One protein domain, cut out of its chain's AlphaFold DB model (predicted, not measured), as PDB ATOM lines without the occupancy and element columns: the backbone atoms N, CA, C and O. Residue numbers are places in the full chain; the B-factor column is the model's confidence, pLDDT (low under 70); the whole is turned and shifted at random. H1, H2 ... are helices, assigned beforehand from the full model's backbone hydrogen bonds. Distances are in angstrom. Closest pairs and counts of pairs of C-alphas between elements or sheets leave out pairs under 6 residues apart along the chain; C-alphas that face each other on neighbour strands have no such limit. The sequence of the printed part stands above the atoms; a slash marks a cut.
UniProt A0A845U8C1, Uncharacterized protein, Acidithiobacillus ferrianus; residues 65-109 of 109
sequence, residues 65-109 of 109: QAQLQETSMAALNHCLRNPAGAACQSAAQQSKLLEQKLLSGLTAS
ATOM      1  N   GLN A  65     269.076 277.742 386.703       66.50
ATOM      2  CA  GLN A  65     268.199 278.856 387.071       66.50
ATOM      3  C   GLN A  65     266.839 278.747 386.385       66.50
ATOM      4  O   GLN A  65     265.831 278.899 387.068       66.50
ATOM      5  N   ALA A  66     266.795 278.404 385.095       69.44
ATOM      6  CA  ALA A  66     265.543 278.163 384.381       69.44
ATOM      7  C   ALA A  66     264.757 277.001 385.008       69.44
ATOM      8  O   ALA A  66     263.578 277.147 385.319       69.44
ATOM      9  N   GLN A  67     265.429 275.890 385.315       73.38
ATOM     10  CA  GLN A  67     264.821 274.726 385.956       73.38
ATOM     11  C   GLN A  67     264.370 275.020 387.394       73.38
ATOM     12  O   GLN A  67     263.311 274.554 387.813       73.38
ATOM     13  N   LEU A  68     265.133 275.801 388.166       74.88
ATOM     14  CA  LEU A  68     264.744 276.252 389.509       74.88
ATOM     15  C   LEU A  68     263.555 277.214 389.452       74.88
ATOM     16  O   LEU A  68     262.678 277.173 390.313       74.88
ATOM     17  N   GLN A  69     263.492 278.064 388.433       77.00
ATOM     18  CA  GLN A  69     262.377 278.976 388.227       77.00
ATOM     19  C   GLN A  69     261.108 278.210 387.830       77.00
ATOM     20  O   GLN A  69     260.044 278.460 388.387       77.00
ATOM     21  N   GLU A  70     261.222 277.206 386.962       78.25
ATOM     22  CA  GLU A  70     260.092 276.361 386.569       78.25
ATOM     23  C   GLU A  70     259.592 275.491 387.734       78.25
ATOM     24  O   GLU A  70     258.398 275.456 388.033       78.25
ATOM     25  N   THR A  71     260.509 274.846 388.461       78.69
ATOM     26  CA  THR A  71     260.165 274.025 389.636       78.69
ATOM     27  C   THR A  71     259.621 274.861 390.789       78.69
ATOM     28  O   THR A  71     258.682 274.423 391.456       78.69
ATOM     29  N   SER A  72     260.134 276.077 391.006       75.25
ATOM     30  CA  SER A  72     259.572 276.996 392.001       75.25
ATOM     31  C   SER A  72     258.180 277.480 391.605       75.25
ATOM     32  O   SER A  72     257.299 277.480 392.461       75.25
ATOM     33  N   MET A  73     257.923 277.795 390.331       77.81
ATOM     34  CA  MET A  73     256.576 278.145 389.867       77.81
ATOM     35  C   MET A  73     255.602 276.966 389.949       77.81
ATOM     36  O   MET A  73     254.453 277.159 390.346       77.81
ATOM     37  N   ALA A  74     256.043 275.742 389.654       80.62
ATOM     38  CA  ALA A  74     255.219 274.542 389.802       80.62
ATOM     39  C   ALA A  74     254.886 274.251 391.276       80.62
ATOM     40  O   ALA A  74     253.732 273.970 391.607       80.62
ATOM     41  N   ALA A  75     255.871 274.377 392.171       78.44
ATOM     42  CA  ALA A  75     255.667 274.245 393.611       78.44
ATOM     43  C   ALA A  75     254.735 275.342 394.150       78.44
ATOM     44  O   ALA A  75     253.831 275.053 394.934       78.44
ATOM     45  N   LEU A  76     254.895 276.579 393.672       79.38
ATOM     46  CA  LEU A  76     254.030 277.701 394.025       79.38
ATOM     47  C   LEU A  76     252.597 277.463 393.538       79.38
ATOM     48  O   LEU A  76     251.658 277.647 394.303       79.38
ATOM     49  N   ASN A  77     252.413 276.977 392.309       82.12
ATOM     50  CA  ASN A  77     251.098 276.637 391.768       82.12
ATOM     51  C   ASN A  77     250.422 275.510 392.572       82.12
ATOM     52  O   ASN A  77     249.224 275.561 392.849       82.12
ATOM     53  N   HIS A  78     251.192 274.511 393.017       79.69
ATOM     54  CA  HIS A  78     250.678 273.453 393.890       79.69
ATOM     55  C   HIS A  78     250.227 274.000 395.253       79.69
ATOM     56  O   HIS A  78     249.160 273.641 395.753       79.69
ATOM     57  N   CYS A  79     250.996 274.942 395.793       79.19
ATOM     58  CA  CYS A  79     250.683 275.722 396.984       79.19
ATOM     59  C   CYS A  79     249.424 276.597 396.832       79.19
ATOM     60  O   CYS A  79     248.578 276.610 397.720       79.19
ATOM     61  N   LEU A  80     249.257 277.285 395.696       78.94
ATOM     62  CA  LEU A  80     248.063 278.081 395.379       78.94
ATOM     63  C   LEU A  80     246.802 277.215 395.310       78.94
ATOM     64  O   LEU A  80     245.721 277.656 395.694       78.94
ATOM     65  N   ARG A  81     246.939 275.975 394.835       79.81
ATOM     66  CA  ARG A  81     245.823 275.033 394.710       79.81
ATOM     67  C   ARG A  81     245.459 274.351 396.029       79.81
ATOM     68  O   ARG A  81     244.308 273.958 396.194       79.81
ATOM     69  N   ASN A  82     246.406 274.221 396.961       76.62
ATOM     70  CA  ASN A  82     246.156 273.717 398.311       76.62
ATOM     71  C   ASN A  82     246.885 274.560 399.381       76.62
ATOM     72  O   ASN A  82     247.905 274.131 399.933       76.62
ATOM     73  N   PRO A  83     246.350 275.750 399.710       71.62
ATOM     74  CA  PRO A  83     247.005 276.699 400.615       71.62
ATOM     75  C   PRO A  83     247.039 276.224 402.077       71.62
ATOM     76  O   PRO A  83     247.782 276.767 402.891       71.62
ATOM     77  N   ALA A  84     246.246 275.203 402.423       73.75
ATOM     78  CA  ALA A  84     246.207 274.610 403.758       73.75
ATOM     79  C   ALA A  84     247.241 273.485 403.960       73.75
ATOM     80  O   ALA A  84     247.327 272.919 405.048       73.75
ATOM     81  N   GLY A  85     248.029 273.141 402.936       75.88
ATOM     82  CA  GLY A  85     249.088 272.142 403.062       75.88
ATOM     83  C   GLY A  85     250.171 272.585 404.052       75.88
ATOM     84  O   GLY A  85     250.706 273.690 403.941       75.88
ATOM     85  N   ALA A  86     250.542 271.707 404.988       72.44
ATOM     86  CA  ALA A  86     251.515 271.999 406.048       72.44
ATOM     87  C   ALA A  86     252.872 272.512 405.517       72.44
ATOM     88  O   ALA A  86     253.472 273.402 406.115       72.44
ATOM     89  N   ALA A  87     253.318 272.012 404.357       71.31
ATOM     90  CA  ALA A  87     254.551 272.451 403.698       71.31
ATOM     91  C   ALA A  87     254.472 273.887 403.139       71.31
ATOM     92  O   ALA A  87     255.483 274.581 403.045       71.31
ATOM     93  N   CYS A  88     253.272 274.346 402.779       77.44
ATOM     94  CA  CYS A  88     253.062 275.687 402.245       77.44
ATOM     95  C   CYS A  88     252.938 276.726 403.368       77.44
ATOM     96  O   CYS A  88     253.485 277.827 403.284       77.44
ATOM     97  N   GLN A  89     252.287 276.339 404.467       77.25
ATOM     98  CA  GLN A  89     252.179 277.169 405.664       77.25
ATOM     99  C   GLN A  89     253.544 277.410 406.312       77.25
ATOM    100  O   GLN A  89     253.844 278.543 406.677       77.25
ATOM    101  N   SER A  90     254.421 276.399 406.376       76.62
ATOM    102  CA  SER A  90     255.776 276.578 406.911       76.62
ATOM    103  C   SER A  90     256.604 277.584 406.106       76.62
ATOM    104  O   SER A  90     257.308 278.404 406.694       76.62
ATOM    105  N   ALA A  91     256.477 277.569 404.773       69.62
ATOM    106  CA  ALA A  91     257.162 278.522 403.902       69.62
ATOM    107  C   ALA A  91     256.617 279.951 404.077       69.62
ATOM    108  O   ALA A  91     257.392 280.899 404.199       69.62
ATOM    109  N   ALA A  92     255.291 280.102 404.175       75.69
ATOM    110  CA  ALA A  92     254.641 281.385 404.448       75.69
ATOM    111  C   ALA A  92     254.961 281.938 405.853       75.69
ATOM    112  O   ALA A  92     255.010 283.152 406.053       75.69
ATOM    113  N   GLN A  93     255.198 281.071 406.841       78.75
ATOM    114  CA  GLN A  93     255.637 281.490 408.173       78.75
ATOM    115  C   GLN A  93     257.099 281.950 408.169       78.75
ATOM    116  O   GLN A  93     257.432 282.947 408.810       78.75
ATOM    117  N   GLN A  94     257.970 281.250 407.436       76.75
ATOM    118  CA  GLN A  94     259.380 281.624 407.318       76.75
ATOM    119  C   GLN A  94     259.572 282.966 406.612       76.75
ATOM    120  O   GLN A  94     260.414 283.744 407.056       76.75
ATOM    121  N   SER A  95     258.795 283.272 405.566       70.75
ATOM    122  CA  SER A  95     258.888 284.566 404.878       70.75
ATOM    123  C   SER A  95     258.530 285.731 405.801       70.75
ATOM    124  O   SER A  95     259.299 286.686 405.881       70.75
ATOM    125  N   LYS A  96     257.464 285.609 406.602       78.38
ATOM    126  CA  LYS A  96     257.106 286.624 407.613       78.38
ATOM    127  C   LYS A  96     258.193 286.825 408.671       78.38
ATOM    128  O   LYS A  96     258.436 287.948 409.113       78.38
ATOM    129  N   LEU A  97     258.857 285.745 409.083       83.25
ATOM    130  CA  LEU A  97     259.960 285.805 410.047       83.25
ATOM    131  C   LEU A  97     261.187 286.500 409.431       83.25
ATOM    132  O   LEU A  97     261.855 287.297 410.093       83.25
ATOM    133  N   LEU A  98     261.449 286.253 408.146       77.69
ATOM    134  CA  LEU A  98     262.508 286.918 407.392       77.69
ATOM    135  C   LEU A  98     262.225 288.415 407.205       77.69
ATOM    136  O   LEU A  98     263.125 289.226 407.400       77.69
ATOM    137  N   GLU A  99     260.982 288.790 406.890       77.69
ATOM    138  CA  GLU A  99     260.560 290.193 406.802       77.69
ATOM    139  C   GLU A  99     260.763 290.915 408.132       77.69
ATOM    140  O   GLU A  99     261.341 291.998 408.159       77.69
ATOM    141  N   GLN A 100     260.389 290.293 409.255       83.44
ATOM    142  CA  GLN A 100     260.672 290.865 410.572       83.44
ATOM    143  C   GLN A 100     262.170 291.053 410.815       83.44
ATOM    144  O   GLN A 100     262.564 292.094 411.336       83.44
ATOM    145  N   LYS A 101     263.012 290.082 410.439       80.31
ATOM    146  CA  LYS A 101     264.478 290.179 410.562       80.31
ATOM    147  C   LYS A 101     265.068 291.283 409.681       80.31
ATOM    148  O   LYS A 101     265.983 291.968 410.119       80.31
ATOM    149  N   LEU A 102     264.542 291.470 408.473       78.88
ATOM    150  CA  LEU A 102     264.961 292.534 407.560       78.88
ATOM    151  C   LEU A 102     264.534 293.906 408.078       78.88
ATOM    152  O   LEU A 102     265.357 294.807 408.141       78.88
ATOM    153  N   LEU A 103     263.286 294.048 408.524       75.94
ATOM    154  CA  LEU A 103     262.776 295.293 409.098       75.94
ATOM    155  C   LEU A 103     263.535 295.677 410.374       75.94
ATOM    156  O   LEU A 103     263.942 296.825 410.515       75.94
ATOM    157  N   SER A 104     263.801 294.712 411.260       72.06
ATOM    158  CA  SER A 104     264.602 294.952 412.471       72.06
ATOM    159  C   SER A 104     266.089 295.187 412.177       72.06
ATOM    160  O   SER A 104     266.731 295.959 412.885       72.06
ATOM    161  N   GLY A 105     266.628 294.587 411.111       65.19
ATOM    162  CA  GLY A 105     267.977 294.858 410.609       65.19
ATOM    163  C   GLY A 105     268.125 296.240 409.963       65.19
ATOM    164  O   GLY A 105     269.159 296.874 410.144       65.19
ATOM    165  N   LEU A 106     267.094 296.740 409.269       54.75
ATOM    166  CA  LEU A 106     267.082 298.089 408.688       54.75
ATOM    167  C   LEU A 106     266.927 299.191 409.745       54.75
ATOM    168  O   LEU A 106     267.475 300.271 409.568       54.75
ATOM    169  N   THR A 107     266.215 298.937 410.848       53.97
ATOM    170  CA  THR A 107     266.097 299.898 411.963       53.97
ATOM    171  C   THR A 107     267.318 299.928 412.888       53.97
ATOM    172  O   THR A 107     267.356 300.737 413.809       53.97
ATOM    173  N   ALA A 108     268.293 299.034 412.685       50.50
ATOM    174  CA  ALA A 108     269.521 298.949 413.479       50.50
ATOM    175  C   ALA A 108     270.733 299.644 412.822       50.50
ATOM    176  O   ALA A 108     271.863 299.414 413.253       50.50
ATOM    177  N   SER A 109     270.509 300.457 411.781       43.19
ATOM    178  CA  SER A 109     271.524 301.328 411.163       43.19
ATOM    179  C   SER A 109     271.333 302.781 411.578       43.19
ATOM    180  O   SER A 109     270.167 303.233 411.569       43.19
TER     181      SER A 109
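What this domain is: This is residues 65 to 109 of the 109 residues of an uncharacterized protein of Acidithiobacillus ferrianus (UniProt A0A845U8C1). Two long helices meet near one end of each and make an open L, with the tight link between H1 and H2 at its corner and both arms reaching out into the open. Residues 65 to 74 of H1 and 93 to 109, of which 93 to 106 belong to H2, stand free. The 45 printed residues hold two named helices, H1 then H2, and no named strand: all helix. The whole is only just loose, close to extended, with a radius of gyration of the C-alphas of 13.9 A, and flat, spanning 38 by 28 by 11 A.

Where its parts are: Find C-alpha 65 at (268.199, 278.856, 387.071); from there H1, residues 65 to 81, runs 24.0 A. After residues 82 to 85, look for C-alpha 86 at (251.515, 271.999, 406.048), where H2, residues 86 to 106, begins; it runs 30.5 A to C-alpha 106 at (267.082, 298.089, 408.688).

How they stand to each other: Look at Cys 79 and Cys 88: their C-alphas, the closest of H1 and H2, are 5.8 A apart. The helices are close but not clearly touching, at a steep tilt of 66 degrees, opposite ways. In H1 every O i to N i+4 pair is within hydrogen-bond range, in H2 15 of 17.

The domain as a whole: The C-alphas farthest apart, those of Arg 81 and Ser 109, are 40.3 A apart. The printed part has no cut. In the B-factor column, pLDDT is under 70 at residues 65 to 66, 91 and 105 to 109.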